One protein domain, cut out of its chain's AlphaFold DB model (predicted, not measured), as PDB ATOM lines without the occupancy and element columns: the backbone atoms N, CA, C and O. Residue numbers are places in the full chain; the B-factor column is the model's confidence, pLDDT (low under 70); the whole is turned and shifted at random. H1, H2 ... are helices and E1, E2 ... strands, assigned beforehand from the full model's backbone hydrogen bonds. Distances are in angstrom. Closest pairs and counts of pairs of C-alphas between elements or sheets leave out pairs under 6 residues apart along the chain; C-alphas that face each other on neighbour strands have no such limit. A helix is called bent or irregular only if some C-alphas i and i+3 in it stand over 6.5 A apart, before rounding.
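Overview. This is residues 3 to 198 of the 199 residues of an uncharacterized protein of Corallococcus sp. CA054B (UniProt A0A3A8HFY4). A small, strongly twisted sheet of four parallel strands lies between helices, with H1 and H12 on one face and H2 and H5 on the other, as three layers. H7 runs out from the end of E4, and H8, H9, H10 and H11 gather round it as a helical part beside the sheet, where H10 also packs on H1. The printed part has 196 residues with twelve named helices and four named strands, in the order E1 H1 E2 H2 E3 H3 H4 H5 H6 E4 H7 H8 H9 H10 H11 H12; the sheet's order is E2 E1 E3 E4 and the class is mixed, helices and strands. The whole is compact, with a radius of gyration of the C-alphas of 15.9 A and spans of 41 by 37 by 29 A.

Along the chain. E1, residues 3 to 7, begins at C-alpha 3 (47.937, -0.959, -63.590). H1, residues 11 to 26, measures 20.2 A from first to last C-alpha, and E2 is residues 30 to 33. H2, residues 41 to 58, measures 25.0 A; it is irregular, with C-alphas 47 and 50 7.2 A apart, and has a kink of 49 degrees near residue 48. E3, residues 63 to 68, measures 16.7 A. H3 is residues 73 to 76, H4 86 to 91, H5 97 to 102 and H6 107 to 110. E4, residues 117 to 121, is followed at once by H7, residues 122 to 132. H8 is residues 142 to 145, H9 148 to 156, H10 163 to 174, H11 179 to 184, and H12, residues 187 to 196, ends at C-alpha 196 (38.528, 8.388, -60.156).

Arrangement. E1 pairs with E3 through N 5 and O 63, 2.9 A, and with E2 through N 4 and O 31, 2.9 A; E3 pairs with E4 through N 66 and O 118, 2.8 A. E1, H1, E2 and E3, H3 to H6, E4 are strand-helix-strand units, parallel neighbour strands with helices between; E2, H2, E3 is a split one, with E1 between its strands. Both crossovers through H1 and H2 are right-handed. H2 and H5 only just touch, with 3 pairs of C-alphas within 8 A, the closest Arg 46 and Leu 101 at 5.8 A. H4 touches H5 at Cys 90 and Trp 100, C-alphas 5.4 A apart; H6 only grazes the sheet. H3 touches H8, closest C-alphas Gly 73 and Gln 144, 4.0 A. The hub, H7, touches H8, H9, H10 and H11, the last with C-alphas 132 and 179 4.6 A apart. H1 touches H10 at a shallow tilt of 17 degrees, closest C-alphas Tyr 13 and Lys 167, 5.6 A. H12 is on the sheet at a height of 9.4 A, along E4. Every O i to N i+4 pair is within hydrogen-bond range in H4, H5, H9, H10, H11 and H12, against 11 of 12 in H1, 12 of 14 in H2 and 5 of 7 in H7; H3, H6 and H8 are too short for such a pair.

Size, cuts and confidence. The two C-alphas farthest apart, Pro 113 and Pro 159, are 47.3 A apart. The printed part has no cut and no long link. Its mean pLDDT is 89.1, and residue 72 is under 70.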
ATOM      1  N   THR A   3      46.922  -0.995 -64.648       96.81
ATOM      2  CA  THR A   3      47.937  -0.959 -63.590       96.81
ATOM      3  C   THR A   3      47.857   0.374 -62.848       96.81
ATOM      4  O   THR A   3      47.941   1.438 -63.469       96.81
ATOM      5  N   VAL A   4      47.706   0.320 -61.524       96.88
ATOM      6  CA  VAL A   4      47.565   1.496 -60.654       96.88
ATOM      7  C   VAL A   4      48.612   1.449 -59.548       96.88
ATOM      8  O   VAL A   4      48.765   0.442 -58.859       96.88
ATOM      9  N   ALA A   5      49.319   2.555 -59.342       95.94
ATOM     10  CA  ALA A   5      50.217   2.736 -58.211       95.94
ATOM     11  C   ALA A   5      49.400   3.019 -56.942       95.94
ATOM     12  O   ALA A   5      48.932   4.136 -56.736       95.94
ATOM     13  N   ILE A   6      49.182   1.991 -56.117       94.75
ATOM     14  CA  ILE A   6      48.392   2.087 -54.884       94.75
ATOM     15  C   ILE A   6      49.331   2.144 -53.685       94.75
ATOM     16  O   ILE A   6      49.966   1.150 -53.323       94.75
ATOM     17  N   ALA A   7      49.361   3.292 -53.020       91.62
ATOM     18  CA  ALA A   7      50.173   3.503 -51.840       91.62
ATOM     19  C   ALA A   7      49.300   3.787 -50.617       91.62
ATOM     20  O   ALA A   7      48.408   4.628 -50.647       91.62
ATOM     21  N   SER A   8      49.564   3.080 -49.525       88.50
ATOM     22  CA  SER A   8      48.841   3.218 -48.260       88.50
ATOM     23  C   SER A   8      49.736   2.744 -47.127       88.50
ATOM     24  O   SER A   8      50.510   1.809 -47.339       88.50
ATOM     25  N   GLU A   9      49.570   3.296 -45.927       79.69
ATOM     26  CA  GLU A   9      50.375   2.914 -44.756       79.69
ATOM     27  C   GLU A   9      50.331   1.415 -44.439       79.69
ATOM     28  O   GLU A   9      51.298   0.851 -43.936       79.69
ATOM     29  N   PHE A  10      49.220   0.744 -44.755       83.81
ATOM     30  CA  PHE A  10      49.089  -0.690 -44.551       83.81
ATOM     31  C   PHE A  10      48.546  -1.399 -45.799       83.81
ATOM     32  O   PHE A  10      47.399  -1.845 -45.851       83.81
ATOM     33  N   HIS A  11      49.411  -1.514 -46.814       82.38
ATOM     34  CA  HIS A  11      49.076  -2.006 -48.160       82.38
ATOM     35  C   HIS A  11      48.349  -3.357 -48.182       82.38
ATOM     36  O   HIS A  11      47.370  -3.514 -48.907       82.38
ATOM     37  N   ALA A  12      48.755  -4.308 -47.336       85.81
ATOM     38  CA  ALA A  12      48.166  -5.650 -47.300       85.81
ATOM     39  C   ALA A  12      46.660  -5.677 -46.964       85.81
ATOM     40  O   ALA A  12      46.004  -6.689 -47.213       85.81
ATOM     41  N   TYR A  13      46.128  -4.601 -46.379       91.00
ATOM     42  CA  TYR A  13      44.707  -4.436 -46.084       91.00
ATOM     43  C   TYR A  13      44.144  -3.205 -46.802       91.00
ATOM     44  O   TYR A  13      43.292  -3.374 -47.663       91.00
ATOM     45  N   ASP A  14      44.644  -1.996 -46.530       91.50
ATOM     46  CA  ASP A  14      44.085  -0.761 -47.104       91.50
ATOM     47  C   ASP A  14      44.229  -0.742 -48.625       91.50
ATOM     48  O   ASP A  14      43.264  -0.485 -49.343       91.50
ATOM     49  N   GLY A  15      45.428  -1.067 -49.116       92.12
ATOM     50  CA  GLY A  15      45.731  -1.109 -50.543       92.12
ATOM     51  C   GLY A  15      44.845  -2.100 -51.293       92.12
ATOM     52  O   GLY A  15      44.298  -1.760 -52.336       92.12
ATOM     53  N   GLU A  16      44.622  -3.289 -50.728       94.44
ATOM     54  CA  GLU A  16      43.735  -4.296 -51.324       94.44
ATOM     55  C   GLU A  16      42.263  -3.871 -51.351       94.44
ATOM     56  O   GLU A  16      41.558  -4.155 -52.319       94.44
ATOM     57  N   LEU A  17      41.787  -3.176 -50.316       95.75
ATOM     58  CA  LEU A  17      40.417  -2.670 -50.299       95.75
ATOM     59  C   LEU A  17      40.230  -1.522 -51.291       95.75
ATOM     60  O   LEU A  17      39.235  -1.504 -52.011       95.75
ATOM     61  N   TYR A  18      41.198  -0.611 -51.402       96.00
ATOM     62  CA  TYR A  18      41.171   0.426 -52.432       96.00
ATOM     63  C   TYR A  18      41.290  -0.151 -53.841       96.00
ATOM     64  O   TYR A  18      40.554   0.283 -54.722       96.00
ATOM     65  N   ARG A  19      42.144  -1.160 -54.055       96.31
ATOM     66  CA  ARG A  19      42.234  -1.899 -55.323       96.31
ATOM     67  C   ARG A  19      40.865  -2.454 -55.713       96.31
ATOM     68  O   ARG A  19      40.409  -2.204 -56.822       96.31
ATOM     69  N   TYR A  20      40.192  -3.137 -54.784       96.75
ATOM     70  CA  TYR A  20      38.851  -3.675 -55.009       96.75
ATOM     71  C   TYR A  20      37.829  -2.574 -55.328       96.75
ATOM     72  O   TYR A  20      37.075  -2.693 -56.289       96.75
ATOM     73  N   LEU A  21      37.811  -1.482 -54.562       96.62
ATOM     74  CA  LEU A  21      36.896  -0.363 -54.807       96.62
ATOM     75  C   LEU A  21      37.143   0.297 -56.170       96.62
ATOM     76  O   LEU A  21      36.183   0.608 -56.867       96.62
ATOM     77  N   LEU A  22      38.403   0.465 -56.581       96.25
ATOM     78  CA  LEU A  22      38.750   0.958 -57.916       96.25
ATOM     79  C   LEU A  22      38.219   0.031 -59.016       96.25
ATOM     80  O   LEU A  22      37.637   0.525 -59.977       96.25
ATOM     81  N   GLU A  23      38.351  -1.292 -58.861       96.62
ATOM     82  CA  GLU A  23      37.779  -2.267 -59.805       96.62
ATOM     83  C   GLU A  23      36.266  -2.108 -59.935       96.62
ATOM     84  O   GLU A  23      35.742  -2.110 -61.048       96.62
ATOM     85  N   GLN A  24      35.567  -1.940 -58.808       95.88
ATOM     86  CA  GLN A  24      34.114  -1.761 -58.807       95.88
ATOM     87  C   GLN A  24      33.693  -0.443 -59.467       95.88
ATOM     88  O   GLN A  24      32.711  -0.413 -60.202       95.88
ATOM     89  N   VAL A  25      34.432   0.645 -59.232       95.06
ATOM     90  CA  VAL A  25      34.109   1.973 -59.782       95.06
ATOM     91  C   VAL A  25      34.415   2.065 -61.278       95.06
ATOM     92  O   VAL A  25      33.636   2.657 -62.021       95.06
ATOM     93  N   LEU A  26      35.534   1.491 -61.723       94.56
ATOM     94  CA  LEU A  26      35.997   1.576 -63.113       94.56
ATOM     95  C   LEU A  26      35.461   0.453 -64.006       94.56
ATOM     96  O   LEU A  26      35.559   0.549 -65.228       94.56
ATOM     97  N   GLY A  27      34.945  -0.634 -63.427       95.00
ATOM     98  CA  GLY A  27      34.479  -1.797 -64.186       95.00
ATOM     99  C   GLY A  27      35.596  -2.533 -64.939       95.00
ATOM    100  O   GLY A  27      35.324  -3.238 -65.909       95.00
ATOM    101  N   THR A  28      36.857  -2.373 -64.524       95.88
ATOM    102  CA  THR A  28      38.032  -3.010 -65.139       95.88
ATOM    103  C   THR A  28      38.910  -3.643 -64.058       95.88
ATOM    104  O   THR A  28      39.030  -3.062 -62.980       95.88
ATOM    105  N   PRO A  29      39.546  -4.803 -64.309       97.00
ATOM    106  CA  PRO A  29      40.500  -5.385 -63.367       97.00
ATOM    107  C   PRO A  29      41.675  -4.441 -63.089       97.00
ATOM    108  O   PRO A  29      42.244  -3.881 -64.035       97.00
ATOM    109  N   ILE A  30      42.061  -4.319 -61.817       97.19
ATOM    110  CA  ILE A  30      43.131  -3.439 -61.340       97.19
ATOM    111  C   ILE A  30      44.292  -4.279 -60.826       97.19
ATOM    112  O   ILE A  30      44.160  -5.061 -59.882       97.19
ATOM    113  N   GLU A  31      45.461  -4.044 -61.409       96.19
ATOM    114  CA  GLU A  31      46.726  -4.570 -60.917       96.19
ATOM    115  C   GLU A  31      47.431  -3.499 -60.080       96.19
ATOM    116  O   GLU A  31      47.725  -2.404 -60.567       96.19
ATOM    117  N   ALA A  32      47.704  -3.803 -58.810       94.50
ATOM    118  CA  ALA A  32      48.461  -2.907 -57.947       94.50
ATOM    119  C   ALA A  32      49.949  -2.958 -58.318       94.50
ATOM    120  O   ALA A  32      50.601  -3.995 -58.177       94.50
ATOM    121  N   TRP A  33      50.497  -1.826 -58.758       95.19
ATOM    122  CA  TRP A  33      51.934  -1.677 -58.943       95.19
ATOM    123  C   TRP A  33      52.650  -1.705 -57.590       95.19
ATOM    124  O   TRP A  33      52.225  -1.054 -56.630       95.19
ATOM    125  N   LYS A  34      53.746  -2.461 -57.522       88.31
ATOM    126  CA  LYS A  34      54.530  -2.676 -56.303       88.31
ATOM    127  C   LYS A  34      55.810  -1.854 -56.334       88.31
ATOM    128  O   LYS A  34      56.454  -1.724 -57.370       88.31
ATOM    129  N   SER A  35      56.192  -1.348 -55.170       89.56
ATOM    130  CA  SER A  35      57.428  -0.605 -54.949       89.56
ATOM    131  C   SER A  35      58.035  -1.019 -53.614       89.56
ATOM    132  O   SER A  35      57.303  -1.384 -52.699       89.56
ATOM    133  N   GLU A  36      59.354  -0.886 -53.495       88.12
ATOM    134  CA  GLU A  36      60.083  -1.000 -52.221       88.12
ATOM    135  C   GLU A  36      59.876   0.234 -51.317       88.12
ATOM    136  O   GLU A  36      60.337   0.272 -50.180       88.12
ATOM    137  N   ILE A  37      59.220   1.289 -51.819       88.06
ATOM    138  CA  ILE A  37      58.940   2.503 -51.051       88.06
ATOM    139  C   ILE A  37      57.768   2.244 -50.101       88.06
ATOM    140  O   ILE A  37      56.618   2.126 -50.525       88.06
ATOM    141  N   GLU A  38      58.063   2.211 -48.804       84.38
ATOM    142  CA  GLU A  38      57.072   2.009 -47.749       84.38
ATOM    143  C   GLU A  38      56.561   3.327 -47.167       84.38
ATOM    144  O   GLU A  38      57.327   4.176 -46.707       84.38
ATOM    145  N   PHE A  39      55.241   3.467 -47.097       85.88
ATOM    146  CA  PHE A  39      54.601   4.597 -46.437       85.88
ATOM    147  C   PHE A  39      54.327   4.274 -44.971       85.88
ATOM    148  O   PHE A  39      53.700   3.270 -44.656       85.88
ATOM    149  N   ASN A  40      54.783   5.141 -44.067       83.38
ATOM    150  CA  ASN A  40      54.549   4.999 -42.632       83.38
ATOM    151  C   ASN A  40      54.341   6.375 -41.991       83.38
ATOM    152  O   ASN A  40      55.299   7.112 -41.739       83.38
ATOM    153  N   GLY A  41      53.084   6.737 -41.757       80.44
ATOM    154  CA  GLY A  41      52.711   8.038 -41.224       80.44
ATOM    155  C   GLY A  41      52.696   9.143 -42.282       80.44
ATOM    156  O   GLY A  41      53.480   9.166 -43.241       80.44
ATOM    157  N   CYS A  42      51.860  10.152 -42.042       80.62
ATOM    158  CA  CYS A  42      51.651  11.290 -42.942       80.62
ATOM    159  C   CYS A  42      52.950  12.021 -43.350       80.62
ATOM    160  O   CYS A  42      53.082  12.484 -44.486       80.62
ATOM    161  N   LYS A  43      53.950  12.096 -42.458       82.69
ATOM    162  CA  LYS A  43      55.247  12.739 -42.737       82.69
ATOM    163  C   LYS A  43      56.073  11.976 -43.773       82.69
ATOM    164  O   LYS A  43      56.735  12.620 -44.587       82.69
ATOM    165  N   HIS A  44      56.077  10.643 -43.734       85.56
ATOM    166  CA  HIS A  44      56.803   9.839 -44.721       85.56
ATOM    167  C   HIS A  44      56.085   9.859 -46.061       85.56
ATOM    168  O   HIS A  44      56.734  10.142 -47.065       85.56
ATOM    169  N   VAL A  45      54.755   9.693 -46.053       85.62
ATOM    170  CA  VAL A  45      53.923   9.804 -47.261       85.62
ATOM    171  C   VAL A  45      54.234  11.111 -47.992       85.62
ATOM    172  O   VAL A  45      54.591  11.096 -49.166       85.62
ATOM    173  N   ARG A  46      54.226  12.244 -47.277       83.06
ATOM    174  CA  ARG A  46      54.552  13.558 -47.852       83.06
ATOM    175  C   ARG A  46      55.939  13.617 -48.497       83.06
ATOM    176  O   ARG A  46      56.097  14.213 -49.555       83.06
ATOM    177  N   LYS A  47      56.961  13.056 -47.847       86.19
ATOM    178  CA  LYS A  47      58.343  13.107 -48.351       86.19
ATOM    179  C   LYS A  47      58.561  12.184 -49.548       86.19
ATOM    180  O   LYS A  47      59.392  12.489 -50.396       86.19
ATOM    181  N   GLN A  48      57.857  11.057 -49.594       90.56
ATOM    182  CA  GLN A  48      58.132   9.983 -50.544       90.56
ATOM    183  C   GLN A  48      57.149   9.924 -51.715       90.56
ATOM    184  O   GLN A  48      57.497   9.332 -52.730       90.56
ATOM    185  N   ALA A  49      55.972  10.554 -51.626       91.06
ATOM    186  CA  ALA A  49      54.957  10.522 -52.683       91.06
ATOM    187  C   ALA A  49      55.510  10.929 -54.056       91.06
ATOM    188  O   ALA A  49      55.288  10.224 -55.036       91.06
ATOM    189  N   GLY A  50      56.296  12.009 -54.128       91.56
ATOM    190  CA  GLY A  50      56.921  12.436 -55.383       91.56
ATOM    191  C   GLY A  50      57.881  11.390 -55.964       91.56
ATOM    192  O   GLY A  50      57.826  11.103 -57.156       91.56
ATOM    193  N   LEU A  51      58.724  10.776 -55.124       92.56
ATOM    194  CA  LEU A  51      59.634   9.710 -55.556       92.56
ATOM    195  C   LEU A  51      58.854   8.476 -56.028       92.56
ATOM    196  O   LEU A  51      59.123   7.974 -57.112       92.56
ATOM    197  N   TYR A  52      57.860   8.041 -55.252       93.88
ATOM    198  CA  TYR A  52      56.988   6.911 -55.573       93.88
ATOM    199  C   TYR A  52      56.311   7.081 -56.936       93.88
ATOM    200  O   TYR A  52      56.402   6.200 -57.790       93.88
ATOM    201  N   LEU A  53      55.701   8.245 -57.170       94.31
ATOM    202  CA  LEU A  53      55.034   8.571 -58.428       94.31
ATOM    203  C   LEU A  53      56.020   8.656 -59.601       94.31
ATOM    204  O   LEU A  53      55.732   8.159 -60.686       94.31
ATOM    205  N   ASN A  54      57.209   9.224 -59.397       92.56
ATOM    206  CA  ASN A  54      58.237   9.265 -60.438       92.56
ATOM    207  C   ASN A  54      58.729   7.862 -60.816       92.56
ATOM    208  O   ASN A  54      58.861   7.558 -62.001       92.56
ATOM    209  N   THR A  55      58.957   6.988 -59.834       94.06
ATOM    210  CA  THR A  55      59.347   5.595 -60.085       94.06
ATOM    211  C   THR A  55      58.235   4.827 -60.803       94.06
ATOM    212  O   THR A  55      58.518   4.103 -61.758       94.06
ATOM    213  N   ALA A  56      56.973   5.032 -60.418       94.81
ATOM    214  CA  ALA A  56      55.823   4.458 -61.114       94.81
ATOM    215  C   ALA A  56      55.770   4.923 -62.582       94.81
ATOM    216  O   ALA A  56      55.651   4.107 -63.499       94.81
ATOM    217  N   ALA A  57      55.948   6.228 -62.825       93.69
ATOM    218  CA  ALA A  57      55.961   6.803 -64.170       93.69
ATOM    219  C   ALA A  57      57.064   6.207 -65.058       93.69
ATOM    220  O   ALA A  57      56.808   5.902 -66.229       93.69
ATOM    221  N   GLN A  58      58.266   6.019 -64.504       93.88
ATOM    222  CA  GLN A  58      59.408   5.407 -65.193       93.88
ATOM    223  C   GLN A  58      59.131   3.959 -65.622       93.88
ATOM    224  O   GLN A  58      59.684   3.509 -66.621       93.88
ATOM    225  N   GLN A  59      58.238   3.255 -64.921       94.56
ATOM    226  CA  GLN A  59      57.797   1.896 -65.257       94.56
ATOM    227  C   GLN A  59      56.509   1.867 -66.099       94.56
ATOM    228  O   GLN A  59      55.881   0.824 -66.248       94.56
ATOM    229  N   GLY A  60      56.098   3.010 -66.655       92.62
ATOM    230  CA  GLY A  60      54.924   3.103 -67.526       92.62
ATOM    231  C   GLY A  60      53.583   3.205 -66.794       92.62
ATOM    232  O   GLY A  60      52.551   3.299 -67.452       92.62
ATOM    233  N   VAL A  61      53.566   3.256 -65.458       94.81
ATOM    234  CA  VAL A  61      52.327   3.439 -64.693       94.81
ATOM    235  C   VAL A  61      51.847   4.878 -64.840       94.81
ATOM    236  O   VAL A  61      52.642   5.822 -64.792       94.81
ATOM    237  N   ARG A  62      50.543   5.053 -65.058       93.06
ATOM    238  CA  ARG A  62      49.936   6.371 -65.298       93.06
ATOM    239  C   ARG A  62      48.805   6.724 -64.358       93.06
ATOM    240  O   ARG A  62      48.419   7.875 -64.377       93.06
ATOM    241  N   HIS A  63      48.345   5.803 -63.520       95.62
ATOM    242  CA  HIS A  63      47.284   6.041 -62.544       95.62
ATOM    243  C   HIS A  63      47.804   5.728 -61.151       95.62
ATOM    244  O   HIS A  63      48.561   4.770 -60.972       95.62
ATOM    245  N   ALA A  64      47.408   6.525 -60.169       95.88
ATOM    246  CA  ALA A  64      47.850   6.370 -58.798       95.88
ATOM    247  C   ALA A  64      46.726   6.657 -57.803       95.88
ATOM    248  O   ALA A  64      45.890   7.535 -58.000       95.88
ATOM    249  N   LEU A  65      46.761   5.942 -56.686       95.44
ATOM    250  CA  LEU A  65      45.959   6.216 -55.507       95.44
ATOM    251  C   LEU A  65      46.895   6.275 -54.307       95.44
ATOM    252  O   LEU A  65      47.603   5.310 -54.020       95.44
ATOM    253  N   ILE A  66      46.885   7.397 -53.592       93.88
ATOM    254  CA  ILE A  66      47.637   7.562 -52.354       93.88
ATOM    255  C   ILE A  66      46.656   7.733 -51.201       93.88
ATOM    256  O   ILE A  66      45.931   8.723 -51.113       93.88
ATOM    257  N   ALA A  67      46.649   6.760 -50.299       91.00
ATOM    258  CA  ALA A  67      45.855   6.790 -49.091       91.00
ATOM    259  C   ALA A  67      46.680   7.333 -47.917       91.00
ATOM    260  O   ALA A  67      47.780   6.846 -47.644       91.00
ATOM    261  N   ILE A  68      46.142   8.325 -47.209       88.56
ATOM    262  CA  ILE A  68      46.803   8.988 -46.075       88.56
ATOM    263  C   ILE A  68      45.893   9.008 -44.845       88.56
ATOM    264  O   ILE A  68      44.679   9.180 -44.975       88.56
ATOM    265  N   ASP A  69      46.450   8.819 -43.647       85.44
ATOM    266  CA  ASP A  69      45.680   9.035 -42.421       85.44
ATOM    267  C   ASP A  69      45.463  10.539 -42.194       85.44
ATOM    268  O   ASP A  69      46.380  11.355 -42.319       85.44
ATOM    269  N   ASN A  70      44.220  10.898 -41.892       80.94
ATOM    270  CA  ASN A  70      43.806  12.270 -41.623       80.94
ATOM    271  C   ASN A  70      43.507  12.490 -40.133       80.94
ATOM    272  O   ASN A  70      43.052  13.569 -39.781       80.94
ATOM    273  N   ASP A  71      43.705  11.482 -39.273       74.25
ATOM    274  CA  ASP A  71      43.491  11.553 -37.819       74.25
ATOM    275  C   ASP A  71      42.072  12.038 -37.415       74.25
ATOM    276  O   ASP A  71      41.858  12.611 -36.343       74.25
ATOM    277  N   GLY A  72      41.075  11.765 -38.270       67.38
ATOM    278  CA  GLY A  72      39.664  12.125 -38.078       67.38
ATOM    279  C   GLY A  72      39.285  13.540 -38.541       67.38
ATOM    280  O   GLY A  72      40.081  14.478 -38.516       67.38
ATOM    281  N   GLY A  73      38.025  13.707 -38.954       70.75
ATOM    282  CA  GLY A  73      37.492  14.996 -39.407       70.75
ATOM    283  C   GLY A  73      37.378  16.058 -38.312       70.75
ATOM    284  O   GLY A  73      37.491  17.244 -38.609       70.75
ATOM    285  N   SER A  74      37.222  15.647 -37.050       71.25
ATOM    286  CA  SER A  74      37.136  16.547 -35.892       71.25
ATOM    287  C   SER A  74      38.413  17.346 -35.654       71.25
ATOM    288  O   SER A  74      38.360  18.414 -35.053       71.25
ATOM    289  N   THR A  75      39.557  16.807 -36.078       73.88
ATOM    290  CA  THR A  75      40.877  17.389 -35.805       73.88
ATOM    291  C   THR A  75      41.419  18.138 -37.019       73.88
ATOM    292  O   THR A  75      42.032  19.188 -36.858       73.88
ATOM    293  N   HIS A  76      41.192  17.604 -38.223       73.75
ATOM    294  CA  HIS A  76      41.867  18.048 -39.447       73.75
ATOM    295  C   HIS A  76      40.914  18.358 -40.613       73.75
ATOM    296  O   HIS A  76      41.372  18.459 -41.745       73.75
ATOM    297  N   GLY A  77      39.600  18.454 -40.378       77.25
ATOM    298  CA  GLY A  77      38.607  18.661 -41.439       77.25
ATOM    299  C   GLY A  77      38.500  17.466 -42.398       77.25
ATOM    300  O   GLY A  77      39.384  16.613 -42.471       77.25
ATOM    301  N   LEU A  78      37.396  17.354 -43.142       81.75
ATOM    302  CA  LEU A  78      37.243  16.316 -44.170       81.75
ATOM    303  C   LEU A  78      37.210  16.939 -45.563       81.75
ATOM    304  O   LEU A  78      36.418  17.855 -45.773       81.75
ATOM    305  N   PRO A  79      37.963  16.392 -46.536       83.81
ATOM    306  CA  PRO A  79      38.097  16.992 -47.863       83.81
ATOM    307  C   PRO A  79      36.788  17.039 -48.661       83.81
ATOM    308  O   PRO A  79      36.660  17.819 -49.594       83.81
ATOM    309  N   HIS A  80      35.809  16.208 -48.296       83.69
ATOM    310  CA  HIS A  80      34.492  16.134 -48.932       83.69
ATOM    311  C   HIS A  80      33.400  16.903 -48.164       83.69
ATOM    312  O   HIS A  80      32.228  16.817 -48.525       83.69
ATOM    313  N   HIS A  81      33.736  17.593 -47.067       84.56
ATOM    314  CA  HIS A  81      32.751  18.340 -46.285       84.56
ATOM    315  C   HIS A  81      32.411  19.678 -46.979       84.56
ATOM    316  O   HIS A  81      33.328  20.353 -47.435       84.56
ATOM    317  N   PRO A  82      31.140  20.133 -47.025       82.56
ATOM    318  CA  PRO A  82      30.767  21.350 -47.765       82.56
ATOM    319  C   PRO A  82      31.464  22.637 -47.304       82.56
ATOM    320  O   PRO A  82      31.676  23.545 -48.098       82.56
ATOM    321  N   LEU A  83      31.816  22.721 -46.018       84.31
ATOM    322  CA  LEU A  83      32.530  23.868 -45.434       84.31
ATOM    323  C   LEU A  83      34.061  23.757 -45.540       84.31
ATOM    324  O   LEU A  83      34.776  24.505 -44.881       84.31
ATOM    325  N   HIS A  84      34.572  22.781 -46.287       86.62
ATOM    326  CA  HIS A  84      35.999  22.518 -46.369       86.62
ATOM    327  C   HIS A  84      36.702  23.498 -47.319       86.62
ATOM    328  O   HIS A  84      36.547  23.417 -48.537       86.62
ATOM    329  N   ASP A  85      37.507  24.405 -46.763       88.44
ATOM    330  CA  ASP A  85      38.334  25.336 -47.533       88.44
ATOM    331  C   ASP A  85      39.753  24.775 -47.708       88.44
ATOM    332  O   ASP A  85      40.577  24.792 -46.792       88.44
ATOM    333  N   THR A  86      40.067  24.309 -48.919       87.06
ATOM    334  CA  THR A  86      41.387  23.748 -49.246       87.06
ATOM    335  C   THR A  86      42.537  24.726 -48.989       87.06
ATOM    336  O   THR A  86      43.608  24.295 -48.553       87.06
ATOM    337  N   ALA A  87      42.356  26.025 -49.248       86.56
ATOM    338  CA  ALA A  87      43.411  27.017 -49.067       86.56
ATOM    339  C   ALA A  87      43.703  27.228 -47.577       86.56
ATOM    340  O   ALA A  87      44.866  27.195 -47.162       86.56
ATOM    341  N   GLN A  88      42.651  27.352 -46.763       88.12
ATOM    342  CA  GLN A  88      42.771  27.455 -45.310       88.12
ATOM    343  C   GLN A  88      43.412  26.198 -44.704       88.12
ATOM    344  O   GLN A  88      44.321  26.288 -43.876       88.12
ATOM    345  N   GLU A  89      42.975  25.021 -45.143       89.19
ATOM    346  CA  GLU A  89      43.440  23.731 -44.632       89.19
ATOM    347  C   GLU A  89      44.915  23.493 -44.957       89.19
ATOM    348  O   GLU A  89      45.668  22.977 -44.132       89.19
ATOM    349  N   CYS A  90      45.379  23.951 -46.121       86.19
ATOM    350  CA  CYS A  90      46.792  23.883 -46.489       86.19
ATOM    351  C   CYS A  90      47.672  24.885 -45.737       86.19
ATOM    352  O   CYS A  90      48.840  24.588 -45.484       86.19
ATOM    353  N   ALA A  91      47.129  26.045 -45.360       86.06
ATOM    354  CA  ALA A  91      47.844  27.040 -44.564       86.06
ATOM    355  C   ALA A  91      47.954  26.647 -43.077       86.06
ATOM    356  O   ALA A  91      48.894  27.052 -42.392       86.06
ATOM    357  N   ASN A  92      47.015  25.848 -42.565       84.75
ATOM    358  CA  ASN A  92      46.980  25.417 -41.171       84.75
ATOM    359  C   ASN A  92      47.890  24.203 -40.922       84.75
ATOM    360  O   ASN A  92      47.630  23.135 -41.464       84.75
ATOM    361  N   ALA A  93      48.885  24.313 -40.025       81.12
ATOM    362  CA  ALA A  93      49.785  23.221 -39.600       81.12
ATOM    363  C   ALA A  93      49.055  21.936 -39.122       81.12
ATOM    364  O   ALA A  93      49.571  20.814 -39.238       81.12
ATOM    365  N   GLY A  94      47.859  22.121 -38.565       81.25
ATOM    366  CA  GLY A  94      46.927  21.079 -38.157       81.25
ATOM    367  C   GLY A  94      45.712  20.967 -39.077       81.25
ATOM    368  O   GLY A  94      44.673  20.531 -38.609       81.25
ATOM    369  N   GLY A  95      45.799  21.374 -40.339       85.50
ATOM    370  CA  GLY A  95      44.723  21.200 -41.312       85.50
ATOM    371  C   GLY A  95      44.734  19.828 -41.986       85.50
ATOM    372  O   GLY A  95      45.485  18.920 -41.603       85.50
ATOM    373  N   CYS A  96      43.901  19.691 -43.010       89.19
ATOM    374  CA  CYS A  96      43.645  18.441 -43.713       89.19
ATOM    375  C   CYS A  96      44.882  17.849 -44.387       89.19
ATOM    376  O   CYS A  96      45.464  18.413 -45.318       89.19
ATOM    377  N   ARG A  97      45.237  16.632 -43.966       88.06
ATOM    378  CA  ARG A  97      46.389  15.883 -44.480       88.06
ATOM    379  C   ARG A  97      46.206  15.465 -45.936       88.06
ATOM    380  O   ARG A  97      47.193  15.392 -46.665       88.06
ATOM    381  N   VAL A  98      44.964  15.252 -46.373       90.12
ATOM    382  CA  VAL A  98      44.644  14.987 -47.784       90.12
ATOM    383  C   VAL A  98      44.999  16.198 -48.645       90.12
ATOM    384  O   VAL A  98      45.752  16.054 -49.604       90.12
ATOM    385  N   CYS A  99      44.546  17.398 -48.273       88.94
ATOM    386  CA  CYS A  99      44.846  18.629 -49.011       88.94
ATOM    387  C   CYS A  99      46.339  18.955 -49.010       88.94
ATOM    388  O   CYS A  99      46.909  19.316 -50.040       88.94
ATOM    389  N   TRP A 100      46.992  18.753 -47.867       87.62
ATOM    390  CA  TRP A 100      48.439  18.873 -47.749       87.62
ATOM    391  C   TRP A 100      49.176  17.970 -48.729       87.62
ATOM    392  O   TRP A 100      50.079  18.429 -49.426       87.62
ATOM    393  N   LEU A 101      48.800  16.689 -48.781       88.44
ATOM    394  CA  LEU A 101      49.433  15.728 -49.671       88.44
ATOM    395  C   LEU A 101      49.150  16.062 -51.135       88.44
ATOM    396  O   LEU A 101      50.081  16.085 -51.938       88.44
ATOM    397  N   HIS A 102      47.904  16.398 -51.463       88.06
ATOM    398  CA  HIS A 102      47.501  16.822 -52.801       88.06
ATOM    399  C   HIS A 102      48.335  18.010 -53.305       88.06
ATOM    400  O   HIS A 102      48.725  18.063 -54.469       88.06
ATOM    401  N   ASN A 103      48.711  18.932 -52.416       85.12
ATOM    402  CA  ASN A 103      49.588  20.052 -52.755       85.12
ATOM    403  C   ASN A 103      51.075  19.711 -52.899       85.12
ATOM    404  O   ASN A 103      51.846  20.543 -53.367       85.12
ATOM    405  N   THR A 104      51.476  18.495 -52.536       84.62
ATOM    406  CA  THR A 104      52.860  18.008 -52.655       84.62
ATOM    407  C   THR A 104      53.053  17.006 -53.790       84.62
ATOM    408  O   THR A 104      54.189  16.653 -54.107       84.62
ATOM    409  N   ILE A 105      51.961  16.550 -54.410       89.50
ATOM    410  CA  ILE A 105      52.001  15.684 -55.587       89.50
ATOM    411  C   ILE A 105      52.546  16.479 -56.781       89.50
ATOM    412  O   ILE A 105      52.149  17.633 -56.968       89.50
ATOM    413  N   PRO A 106      53.438  15.891 -57.601       89.12
ATOM    414  CA  PRO A 106      53.921  16.543 -58.811       89.12
ATOM    415  C   PRO A 106      52.773  16.964 -59.739       89.12
ATOM    416  O   PRO A 106      51.836  16.202 -59.968       89.12
ATOM    417  N   THR A 107      52.863  18.165 -60.309       88.44
ATOM    418  CA  THR A 107      51.816  18.775 -61.150       88.44
ATOM    419  C   THR A 107      51.333  17.853 -62.269       88.44
ATOM    420  O   THR A 107      50.135  17.713 -62.476       88.44
ATOM    421  N   ASN A 108      52.248  17.138 -62.927       87.38
ATOM    422  CA  ASN A 108      51.936  16.194 -64.004       87.38
ATOM    423  C   ASN A 108      51.121  14.963 -63.566       87.38
ATOM    424  O   ASN A 108      50.712  14.195 -64.420       87.38
ATOM    425  N   TRP A 109      50.913  14.736 -62.272       91.00
ATOM    426  CA  TRP A 109      50.023  13.693 -61.749       91.00
ATOM    427  C   TRP A 109      48.683  14.246 -61.263       91.00
ATOM    428  O   TRP A 109      47.735  13.492 -61.056       91.00
ATOM    429  N   ARG A 110      48.613  15.558 -61.048       87.06
ATOM    430  CA  ARG A 110      47.491  16.245 -60.411       87.06
ATOM    431  C   ARG A 110      46.672  17.081 -61.379       87.06
ATOM    432  O   ARG A 110      45.522  17.361 -61.082       87.06
ATOM    433  N   GLU A 111      47.269  17.513 -62.481       84.19
ATOM    434  CA  GLU A 111      46.689  18.458 -63.434       84.19
ATOM    435  C   GLU A 111      46.644  17.859 -64.850       84.19
ATOM    436  O   GLU A 111      47.142  16.753 -65.104       84.19
ATOM    437  N   ASP A 112      46.012  18.592 -65.765       73.38
ATOM    438  CA  ASP A 112      45.910  18.253 -67.184       73.38
ATOM    439  C   ASP A 112      47.312  18.056 -67.804       73.38
ATOM    440  O   ASP A 112      48.240  18.802 -67.467       73.38
ATOM    441  N   PRO A 113      47.520  17.054 -68.680       71.62
ATOM    442  CA  PRO A 113      46.523  16.153 -69.272       71.62
ATOM    443  C   PRO A 113      46.279  14.850 -68.499       71.62
ATOM    444  O   PRO A 113      45.541  14.001 -68.987       71.62
ATOM    445  N   TYR A 114      46.916  14.636 -67.345       73.50
ATOM    446  CA  TYR A 114      46.886  13.322 -66.697       73.50
ATOM    447  C   TYR A 114      45.797  13.200 -65.629       73.50
ATOM    448  O   TYR A 114      45.104  12.193 -65.628       73.50
ATOM    449  N   HIS A 115      45.662  14.172 -64.712       77.81
ATOM    450  CA  HIS A 115      44.708  14.125 -63.581       77.81
ATOM    451  C   HIS A 115      44.600  12.749 -62.889       77.81
ATOM    452  O   HIS A 115      43.536  12.327 -62.440       77.81
ATOM    453  N   SER A 116      45.713  12.026 -62.803       89.25
ATOM    454  CA  SER A 116      45.677  10.577 -62.636       89.25
ATOM    455  C   SER A 116      46.072  10.094 -61.245       89.25
ATOM    456  O   SER A 116      46.132   8.886 -61.004       89.25
ATOM    457  N   CYS A 117      46.341  11.010 -60.312       94.00
ATOM    458  CA  CYS A 117      46.591  10.687 -58.913       94.00
ATOM    459  C   CYS A 117      45.426  11.107 -58.012       94.00
ATOM    460  O   CYS A 117      45.113  12.287 -57.874       94.00
ATOM    461  N   VAL A 118      44.821  10.121 -57.355       93.06
ATOM    462  CA  VAL A 118      43.759  10.302 -56.358       93.06
ATOM    463  C   VAL A 118      44.364  10.271 -54.964       93.06
ATOM    464  O   VAL A 118      45.133   9.363 -54.642       93.06
ATOM    465  N   VAL A 119      43.975  11.219 -54.109       91.62
ATOM    466  CA  VAL A 119      44.331  11.195 -52.686       91.62
ATOM    467  C   VAL A 119      43.091  10.925 -51.857       91.62
ATOM    468  O   VAL A 119      42.105  11.656 -51.930       91.62
ATOM    469  N   VAL A 120      43.146   9.882 -51.033       90.31
ATOM    470  CA  VAL A 120      42.015   9.451 -50.205       90.31
ATOM    471  C   VAL A 120      42.394   9.372 -48.733       90.31
ATOM    472  O   VAL A 120      43.493   8.928 -48.393       90.31
ATOM    473  N   PRO A 121      41.498   9.772 -47.819       88.06
ATOM    474  CA  PRO A 121      41.724   9.559 -46.403       88.06
ATOM    475  C   PRO A 121      41.488   8.085 -46.057       88.06
ATOM    476  O   PRO A 121      40.410   7.549 -46.290       88.06
ATOM    477  N   VAL A 122      42.449   7.420 -45.413       87.06
ATOM    478  CA  VAL A 122      42.260   6.028 -44.949       87.06
ATOM    479  C   VAL A 122      41.091   5.926 -43.958       87.06
ATOM    480  O   VAL A 122      40.432   4.897 -43.865       87.06
ATOM    481  N   GLN A 123      40.771   7.014 -43.256       85.25
ATOM    482  CA  GLN A 123      39.673   7.051 -42.298       85.25
ATOM    483  C   GLN A 123      38.284   6.824 -42.918       85.25
ATOM    484  O   GLN A 123      37.425   6.203 -42.287       85.25
ATOM    485  N   THR A 124      38.043   7.293 -44.149       88.19
ATOM    486  CA  THR A 124      36.743   7.068 -44.805       88.19
ATOM    487  C   THR A 124      36.558   5.611 -45.190       88.19
ATOM    488  O   THR A 124      35.423   5.147 -45.211       88.19
ATOM    489  N   LEU A 125      37.648   4.866 -45.406       91.69
ATOM    490  CA  LEU A 125      37.584   3.449 -45.749       91.69
ATOM    491  C   LEU A 125      36.859   2.638 -44.670       91.69
ATOM    492  O   LEU A 125      35.955   1.876 -44.994       91.69
ATOM    493  N   GLU A 126      37.174   2.841 -43.389       90.56
ATOM    494  CA  GLU A 126      36.506   2.083 -42.319       90.56
ATOM    495  C   GLU A 126      35.021   2.450 -42.202       90.56
ATOM    496  O   GLU A 126      34.179   1.586 -41.954       90.56
ATOM    497  N   THR A 127      34.676   3.715 -42.456       90.44
ATOM    498  CA  THR A 127      33.269   4.136 -42.524       90.44
ATOM    499  C   THR A 127      32.557   3.455 -43.689       90.44
ATOM    500  O   THR A 127      31.463   2.925 -43.514       90.44
ATOM    501  N   TRP A 128      33.174   3.402 -44.871       93.81
ATOM    502  CA  TRP A 128      32.609   2.710 -46.028       93.81
ATOM    503  C   TRP A 128      32.388   1.226 -45.743       93.81
ATOM    504  O   TRP A 128      31.331   0.685 -46.054       93.81
ATOM    505  N   ILE A 129      33.332   0.570 -45.070       94.62
ATOM    506  CA  ILE A 129      33.187  -0.832 -44.677       94.62
ATOM    507  C   ILE A 129      31.999  -1.024 -43.722       94.62
ATOM    508  O   ILE A 129      31.241  -1.980 -43.892       94.62
ATOM    509  N   LEU A 130      31.781  -0.122 -42.756       92.25
ATOM    510  CA  LEU A 130      30.603  -0.175 -41.878       92.25
ATOM    511  C   LEU A 130      29.292  -0.035 -42.661       92.25
ATOM    512  O   LEU A 130      28.341  -0.771 -42.404       92.25
ATOM    513  N   ILE A 131      29.248   0.853 -43.651       92.88
ATOM    514  CA  ILE A 131      28.061   1.065 -44.496       92.88
ATOM    515  C   ILE A 131      27.799  -0.152 -45.383       92.88
ATOM    516  O   ILE A 131      26.668  -0.638 -45.473       92.88
ATOM    517  N   ALA A 132      28.849  -0.712 -45.983       94.00
ATOM    518  CA  ALA A 132      28.767  -1.953 -46.747       94.00
ATOM    519  C   ALA A 132      28.303  -3.131 -45.873       94.00
ATOM    520  O   ALA A 132      27.527  -3.970 -46.319       94.00
ATOM    521  N   LYS A 133      28.689  -3.159 -44.591       92.31
ATOM    522  CA  LYS A 133      28.191  -4.119 -43.590       92.31
ATOM    523  C   LYS A 133      26.707  -3.908 -43.231       92.31
ATOM    524  O   LYS A 133      26.106  -4.808 -42.651       92.31
ATOM    525  N   GLY A 134      26.113  -2.769 -43.592       89.25
ATOM    526  CA  GLY A 134      24.710  -2.429 -43.320       89.25
ATOM    527  C   GLY A 134      24.510  -1.611 -42.048       89.25
ATOM    528  O   GLY A 134      23.421  -1.609 -41.489       89.25
ATOM    529  N   HIS A 135      25.561  -0.955 -41.555       89.62
ATOM    530  CA  HIS A 135      25.451  -0.059 -40.416       89.62
ATOM    531  C   HIS A 135      24.884   1.298 -40.849       89.62
ATOM    532  O   HIS A 135      25.342   1.889 -41.829       89.62
ATOM    533  N   GLU A 136      23.916   1.800 -40.088       85.44
ATOM    534  CA  GLU A 136      23.313   3.116 -40.290       85.44
ATOM    535  C   GLU A 136      23.935   4.147 -39.347       85.44
ATOM    536  O   GLU A 136      24.231   3.850 -38.190       85.44
ATOM    537  N   PHE A 137      24.115   5.375 -39.829       82.56
ATOM    538  CA  PHE A 137      24.698   6.463 -39.050       82.56
ATOM    539  C   PHE A 137      23.773   7.671 -39.004       82.56
ATOM    540  O   PHE A 137      23.176   8.049 -40.010       82.56
ATOM    541  N   SER A 138      23.727   8.325 -37.845       78.94
ATOM    542  CA  SER A 138      23.245   9.699 -37.720       78.94
ATOM    543  C   SER A 138      24.384  10.679 -38.000       78.94
ATOM    544  O   SER A 138      25.525  10.411 -37.622       78.94
ATOM    545  N   GLU A 139      24.083  11.838 -38.582       81.56
ATOM    546  CA  GLU A 139      25.067  12.918 -38.700       81.56
ATOM    547  C   GLU A 139      25.396  13.533 -37.314       81.56
ATOM    548  O   GLU A 139      24.519  13.582 -36.445       81.56
ATOM    549  N   PRO A 140      26.637  14.003 -37.073       81.25
ATOM    550  CA  PRO A 140      27.777  13.973 -37.988       81.25
ATOM    551  C   PRO A 140      28.340  12.560 -38.171       81.25
ATOM    552  O   PRO A 140      28.391  11.767 -37.226       81.25
ATOM    553  N   SER A 141      28.758  12.256 -39.398       84.38
ATOM    554  CA  SER A 141      29.203  10.924 -39.797       84.38
ATOM    555  C   SER A 141      30.411  10.406 -38.984       84.38
ATOM    556  O   SER A 141      31.183  11.190 -38.427       84.38
ATOM    557  N   PRO A 142      30.619   9.083 -38.866       85.75
ATOM    558  CA  PRO A 142      31.631   8.510 -37.971       85.75
ATOM    559  C   PRO A 142      33.060   8.971 -38.246       85.75
ATOM    560  O   PRO A 142      33.811   9.212 -37.302       85.75
ATOM    561  N   GLU A 143      33.439   9.139 -39.513       85.19
ATOM    562  CA  GLU A 143      34.749   9.661 -39.905       85.19
ATOM    563  C   GLU A 143      34.977  11.112 -39.453       85.19
ATOM    564  O   GLU A 143      36.127  11.539 -39.330       85.19
ATOM    565  N   GLN A 144      33.903  11.860 -39.164       84.00
ATOM    566  CA  GLN A 144      33.979  13.202 -38.582       84.00
ATOM    567  C   GLN A 144      34.258  13.154 -37.082       84.00
ATOM    568  O   GLN A 144      34.852  14.083 -36.550       84.00
ATOM    569  N   ARG A 145      33.822  12.100 -36.389       80.88
ATOM    570  CA  ARG A 145      33.797  12.058 -34.917       80.88
ATOM    571  C   ARG A 145      34.897  11.210 -34.308       80.88
ATOM    572  O   ARG A 145      35.370  11.500 -33.214       80.88
ATOM    573  N   TYR A 146      35.230  10.113 -34.969       83.06
ATOM    574  CA  TYR A 146      36.051   9.061 -34.400       83.06
ATOM    575  C   TYR A 146      37.371   8.957 -35.144       83.06
ATOM    576  O   TYR A 146      37.465   9.298 -36.320       83.06
ATOM    577  N   SER A 147      38.389   8.459 -34.448       81.88
ATOM    578  CA  SER A 147      39.665   8.081 -35.049       81.88
ATOM    579  C   SER A 147      39.593   6.676 -35.647       81.88
ATOM    580  O   SER A 147      38.708   5.874 -35.325       81.88
ATOM    581  N   ARG A 148      40.554   6.343 -36.509       84.94
ATOM    582  CA  ARG A 148      40.613   5.043 -37.192       84.94
ATOM    583  C   ARG A 148      40.600   3.838 -36.260       84.94
ATOM    584  O   ARG A 148      39.852   2.896 -36.528       84.94
ATOM    585  N   PRO A 149      41.349   3.835 -35.141       86.81
ATOM    586  CA  PRO A 149      41.314   2.710 -34.215       86.81
ATOM    587  C   PRO A 149      39.939   2.485 -33.582       86.81
ATOM    588  O   PRO A 149      39.633   1.355 -33.212       86.81
ATOM    589  N   VAL A 150      39.123   3.535 -33.426       87.56
ATOM    590  CA  VAL A 150      37.752   3.417 -32.908       87.56
ATOM    591  C   VAL A 150      36.852   2.792 -33.971       87.56
ATOM    592  O   VAL A 150      36.255   1.755 -33.698       87.56
ATOM    593  N   LEU A 151      36.865   3.312 -35.203       88.19
ATOM    594  CA  LEU A 151      36.067   2.743 -36.298       88.19
ATOM    595  C   LEU A 151      36.402   1.272 -36.565       88.19
ATOM    596  O   LEU A 151      35.505   0.450 -36.713       88.19
ATOM    597  N   LYS A 152      37.688   0.897 -36.546       89.25
ATOM    598  CA  LYS A 152      38.095  -0.508 -36.705       89.25
ATOM    599  C   LYS A 152      37.539  -1.418 -35.606       89.25
ATOM    600  O   LYS A 152      37.176  -2.559 -35.888       89.25
ATOM    601  N   LYS A 153      37.466  -0.938 -34.361       89.44
ATOM    602  CA  LYS A 153      36.862  -1.702 -33.257       89.44
ATOM    603  C   LYS A 153      35.367  -1.904 -33.488       89.44
ATOM    604  O   LYS A 153      34.880  -2.999 -33.233       89.44
ATOM    605  N   ASP A 154      34.672  -0.908 -34.025       86.62
ATOM    606  CA  ASP A 154      33.244  -1.020 -34.339       86.62
ATOM    607  C   ASP A 154      32.994  -1.932 -35.558       86.62
ATOM    608  O   ASP A 154      32.036  -2.712 -35.587       86.62
ATOM    609  N   CYS A 155      33.902  -1.923 -36.543       88.94
ATOM    610  CA  CYS A 155      33.865  -2.841 -37.685       88.94
ATOM    611  C   CYS A 155      33.996  -4.305 -37.246       88.94
ATOM    612  O   CYS A 155      33.170  -5.145 -37.628       88.94
ATOM    613  N   TYR A 156      35.045  -4.605 -36.474       91.69
ATOM    614  CA  TYR A 156      35.563  -5.966 -36.295       91.69
ATOM    615  C   TYR A 156      35.412  -6.538 -34.883       91.69
ATOM    616  O   TYR A 156      35.627  -7.733 -34.691       91.69
ATOM    617  N   GLY A 157      35.019  -5.721 -33.907       89.94
ATOM    618  CA  GLY A 157      34.877  -6.119 -32.511       89.94
ATOM    619  C   GLY A 157      36.190  -6.124 -31.721       89.94
ATOM    620  O   GLY A 157      37.248  -5.685 -32.181       89.94
ATOM    621  N   LYS A 158      36.098  -6.614 -30.477       88.88
ATOM    622  CA  LYS A 158      37.229  -6.841 -29.566       88.88
ATOM    623  C   LYS A 158      37.196  -8.292 -29.057       88.88
ATOM    624  O   LYS A 158      36.146  -8.699 -28.565       88.88
ATOM    625  N   PRO A 159      38.315  -9.040 -29.101       87.62
ATOM    626  CA  PRO A 159      39.619  -8.648 -29.643       87.62
ATOM    627  C   PRO A 159      39.575  -8.439 -31.164       87.62
ATOM    628  O   PRO A 159      38.777  -9.059 -31.861       87.62
ATOM    629  N   GLN A 160      40.424  -7.542 -31.668       89.06
ATOM    630  CA  GLN A 160      40.498  -7.273 -33.102       89.06
ATOM    631  C   GLN A 160      41.200  -8.450 -33.808       89.06
ATOM    632  O   GLN A 160      42.276  -8.856 -33.358       89.06
ATOM    633  N   PRO A 161      40.624  -9.012 -34.885       91.69
ATOM    634  CA  PRO A 161      41.222 -10.134 -35.595       91.69
ATOM    635  C   PRO A 161      42.453  -9.700 -36.406       91.69
ATOM    636  O   PRO A 161      42.730  -8.511 -36.575       91.69
ATOM    637  N   SER A 162      43.200 -10.675 -36.933       91.94
ATOM    638  CA  SER A 162      44.370 -10.395 -37.771       91.94
ATOM    639  C   SER A 162      43.989  -9.625 -39.040       91.94
ATOM    640  O   SER A 162      42.878  -9.744 -39.558       91.94
ATOM    641  N   SER A 163      44.939  -8.876 -39.596       89.75
ATOM    642  CA  SER A 163      44.739  -8.094 -40.822       89.75
ATOM    643  C   SER A 163      44.236  -8.910 -42.011       89.75
ATOM    644  O   SER A 163      43.414  -8.429 -42.787       89.75
ATOM    645  N   GLN A 164      44.680 -10.163 -42.133       93.00
ATOM    646  CA  GLN A 164      44.210 -11.071 -43.177       93.00
ATOM    647  C   GLN A 164      42.723 -11.415 -43.004       93.00
ATOM    648  O   GLN A 164      41.979 -11.421 -43.984       93.00
ATOM    649  N   VAL A 165      42.287 -11.661 -41.766       94.75
ATOM    650  CA  VAL A 165      40.881 -11.944 -41.448       94.75
ATOM    651  C   VAL A 165      40.029 -10.693 -41.650       94.75
ATOM    652  O   VAL A 165      38.997 -10.772 -42.314       94.75
ATOM    653  N   MET A 166      40.488  -9.529 -41.176       94.44
ATOM    654  CA  MET A 166      39.803  -8.252 -41.405       94.44
ATOM    655  C   MET A 166      39.607  -7.975 -42.896       94.44
ATOM    656  O   MET A 166      38.502  -7.622 -43.304       94.44
ATOM    657  N   LYS A 167      40.642  -8.198 -43.719       95.50
ATOM    658  CA  LYS A 167      40.555  -8.058 -45.178       95.50
ATOM    659  C   LYS A 167      39.472  -8.964 -45.759       95.50
ATOM    660  O   LYS A 167      38.636  -8.497 -46.523       95.50
ATOM    661  N   GLY A 168      39.471 -10.248 -45.392       96.50
ATOM    662  CA  GLY A 168      38.472 -11.204 -45.877       96.50
ATOM    663  C   GLY A 168      37.042 -10.805 -45.503       96.50
ATOM    664  O   GLY A 168      36.140 -10.887 -46.334       96.50
ATOM    665  N   MET A 169      36.838 -10.310 -44.279       96.19
ATOM    666  CA  MET A 169      35.542  -9.802 -43.821       96.19
ATOM    667  C   MET A 169      35.117  -8.539 -44.582       96.19
ATOM    668  O   MET A 169      33.989  -8.479 -45.063       96.19
ATOM    669  N   ALA A 170      36.020  -7.566 -44.733       96.38
ATOM    670  CA  ALA A 170      35.764  -6.326 -45.463       96.38
ATOM    671  C   ALA A 170      35.386  -6.590 -46.923       96.38
ATOM    672  O   ALA A 170      34.360  -6.099 -47.385       96.38
ATOM    673  N   LEU A 171      36.164  -7.420 -47.624       96.75
ATOM    674  CA  LEU A 171      35.883  -7.799 -49.009       96.75
ATOM    675  C   LEU A 171      34.542  -8.522 -49.140       96.75
ATOM    676  O   LEU A 171      33.807  -8.255 -50.080       96.75
ATOM    677  N   LYS A 172      34.186  -9.385 -48.179       96.81
ATOM    678  CA  LYS A 172      32.873 -10.046 -48.151       96.81
ATOM    679  C   LYS A 172      31.716  -9.054 -47.998       96.81
ATOM    680  O   LYS A 172      30.647  -9.279 -48.554       96.81
ATOM    681  N   TRP A 173      31.883  -7.999 -47.202       96.62
ATOM    682  CA  TRP A 173      30.852  -6.968 -47.057       96.62
ATOM    683  C   TRP A 173      30.775  -6.074 -48.293       96.62
ATOM    684  O   TRP A 173      29.683  -5.788 -48.765       96.62
ATOM    685  N   LEU A 174      31.923  -5.694 -48.856       96.50
ATOM    686  CA  LEU A 174      31.998  -4.895 -50.080       96.50
ATOM    687  C   LEU A 174      31.470  -5.636 -51.317       96.50
ATOM    688  O   LEU A 174      30.993  -4.983 -52.239       96.50
ATOM    689  N   SER A 175      31.520  -6.970 -51.333       95.56
ATOM    690  CA  SER A 175      30.993  -7.786 -52.430       95.56
ATOM    691  C   SER A 175      29.490  -8.061 -52.351       95.56
ATOM    692  O   SER A 175      28.959  -8.768 -53.211       95.56
ATOM    693  N   GLN A 176      28.783  -7.537 -51.340       95.56
ATOM    694  CA  GLN A 176      27.324  -7.628 -51.308       95.56
ATOM    695  C   GLN A 176      26.721  -6.839 -52.485       95.56
ATOM    696  O   GLN A 176      27.198  -5.740 -52.772       95.56
ATOM    697  N   PRO A 177      25.661  -7.343 -53.150       91.00
ATOM    698  CA  PRO A 177      25.113  -6.722 -54.363       91.00
ATOM    699  C   PRO A 177      24.700  -5.255 -54.207       91.00
ATOM    700  O   PRO A 177      24.746  -4.490 -55.165       91.00
ATOM    701  N   ASP A 178      24.295  -4.853 -53.006       93.25
ATOM    702  CA  ASP A 178      23.840  -3.505 -52.691       93.25
ATOM    703  C   ASP A 178      24.894  -2.658 -51.959       93.25
ATOM    704  O   ASP A 178      24.639  -1.487 -51.685       93.25
ATOM    705  N   ALA A 179      26.089  -3.196 -51.682       94.62
ATOM    706  CA  ALA A 179      27.144  -2.464 -50.983       94.62
ATOM    707  C   ALA A 179      27.527  -1.180 -51.727       94.62
ATOM    708  O   ALA A 179      27.512  -0.105 -51.131       94.62
ATOM    709  N   ILE A 180      27.801  -1.268 -53.035       93.06
ATOM    710  CA  ILE A 180      28.135  -0.093 -53.855       93.06
ATOM    711  C   ILE A 180      26.984   0.914 -53.857       93.06
ATOM    712  O   ILE A 180      27.229   2.099 -53.670       93.06
ATOM    713  N   THR A 181      25.733   0.459 -53.962       92.44
ATOM    714  CA  THR A 181      24.553   1.334 -53.892       92.44
ATOM    715  C   THR A 181      24.488   2.096 -52.567       92.44
ATOM    716  O   THR A 181      24.291   3.312 -52.568       92.44
ATOM    717  N   ARG A 182      24.706   1.416 -51.431       93.62
ATOM    718  CA  ARG A 182      24.746   2.060 -50.106       93.62
ATOM    719  C   ARG A 182      25.902   3.060 -50.003       93.62
ATOM    720  O   ARG A 182      25.721   4.154 -49.471       93.62
ATOM    721  N   LEU A 183      27.075   2.717 -50.539       93.81
ATOM    722  CA  LEU A 183      28.238   3.608 -50.571       93.81
ATOM    723  C   LEU A 183      27.992   4.845 -51.435       93.81
ATOM    724  O   LEU A 183      28.314   5.952 -51.015       93.81
ATOM    725  N   SER A 184      27.368   4.691 -52.604       92.06
ATOM    726  CA  SER A 184      27.056   5.787 -53.527       92.06
ATOM    727  C   SER A 184      26.128   6.849 -52.940       92.06
ATOM    728  O   SER A 184      26.103   7.964 -53.453       92.06
ATOM    729  N   ALA A 185      25.410   6.556 -51.854       89.81
ATOM    730  CA  ALA A 185      24.620   7.549 -51.128       89.81
ATOM    731  C   ALA A 185      25.469   8.467 -50.223       89.81
ATOM    732  O   ALA A 185      24.934   9.394 -49.617       89.81
ATOM    733  N   ARG A 186      26.781   8.221 -50.087       89.75
ATOM    734  CA  ARG A 186      27.655   8.969 -49.174       89.75
ATOM    735  C   ARG A 186      28.489  10.024 -49.896       89.75
ATOM    736  O   ARG A 186      29.217   9.664 -50.823       89.75
ATOM    737  N   PRO A 187      28.523  11.273 -49.392       89.38
ATOM    738  CA  PRO A 187      29.371  12.327 -49.953       89.38
ATOM    739  C   PRO A 187      30.854  11.941 -50.034       89.38
ATOM    740  O   PRO A 187      31.514  12.214 -51.032       89.38
ATOM    741  N   SER A 188      31.378  11.241 -49.020       89.75
ATOM    742  CA  SER A 188      32.779  10.804 -49.001       89.75
ATOM    743  C   SER A 188      33.117   9.834 -50.133       89.75
ATOM    744  O   SER A 188      34.170   9.959 -50.755       89.75
ATOM    745  N   PHE A 189      32.217   8.896 -50.438       93.81
ATOM    746  CA  PHE A 189      32.407   7.950 -51.535       93.81
ATOM    747  C   PHE A 189      32.138   8.593 -52.901       93.81
ATOM    748  O   PHE A 189      32.862   8.320 -53.852       93.81
ATOM    749  N   GLN A 190      31.156   9.494 -53.002       93.19
ATOM    750  CA  GLN A 190      30.912  10.277 -54.218       93.19
ATOM    751  C   GLN A 190      32.148  11.095 -54.611       93.19
ATOM    752  O   GLN A 190      32.597  10.992 -55.748       93.19
ATOM    753  N   ALA A 191      32.772  11.797 -53.660       91.00
ATOM    754  CA  ALA A 191      34.004  12.550 -53.899       91.00
ATOM    755  C   ALA A 191      35.174  11.658 -54.358       91.00
ATOM    756  O   ALA A 191      36.019  12.087 -55.145       91.00
ATOM    757  N   PHE A 192      35.242  10.409 -53.885       93.81
ATOM    758  CA  PHE A 192      36.205   9.426 -54.384       93.81
ATOM    759  C   PHE A 192      35.902   9.019 -55.832       93.81
ATOM    760  O   PHE A 192      36.787   9.071 -56.682       93.81
ATOM    761  N   VAL A 193      34.649   8.669 -56.129       94.75
ATOM    762  CA  VAL A 193      34.209   8.290 -57.480       94.75
ATOM    763  C   VAL A 193      34.438   9.424 -58.480       94.75
ATOM    764  O   VAL A 193      34.887   9.172 -59.594       94.75
ATOM    765  N   GLU A 194      34.161  10.669 -58.100       91.94
ATOM    766  CA  GLU A 194      34.394  11.843 -58.945       91.94
ATOM    767  C   GLU A 194      35.871  12.050 -59.274       91.94
ATOM    768  O   GLU A 194      36.185  12.384 -60.413       91.94
ATOM    769  N   GLN A 195      36.777  11.833 -58.315       90.62
ATOM    770  CA  GLN A 195      38.217  11.893 -58.575       90.62
ATOM    771  C   GLN A 195      38.663  10.777 -59.528       90.62
ATOM    772  O   GLN A 195      39.400  11.039 -60.472       90.62
ATOM    773  N   VAL A 196      38.182   9.549 -59.318       93.00
ATOM    774  CA  VAL A 196      38.528   8.388 -60.156       93.00
ATOM    775  C   VAL A 196      37.987   8.525 -61.582       93.00
ATOM    776  O   VAL A 196      38.652   8.128 -62.528       93.00
ATOM    777  N   LYS A 197      36.804   9.120 -61.769       90.69
ATOM    778  CA  LYS A 197      36.209   9.357 -63.100       90.69
ATOM    779  C   LYS A 197      36.921  10.429 -63.931       90.69
ATOM    780  O   LYS A 197      36.559  10.607 -65.089       90.69
ATOM    781  N   ARG A 198      37.857  11.176 -63.340       87.62
ATOM    782  CA  ARG A 198      38.679  12.175 -64.042       87.62
ATOM    783  C   ARG A 198      39.973  11.593 -64.617       87.62
ATOM    784  O   ARG A 198      40.693  12.341 -65.270       87.62
TER     785      ARG A 198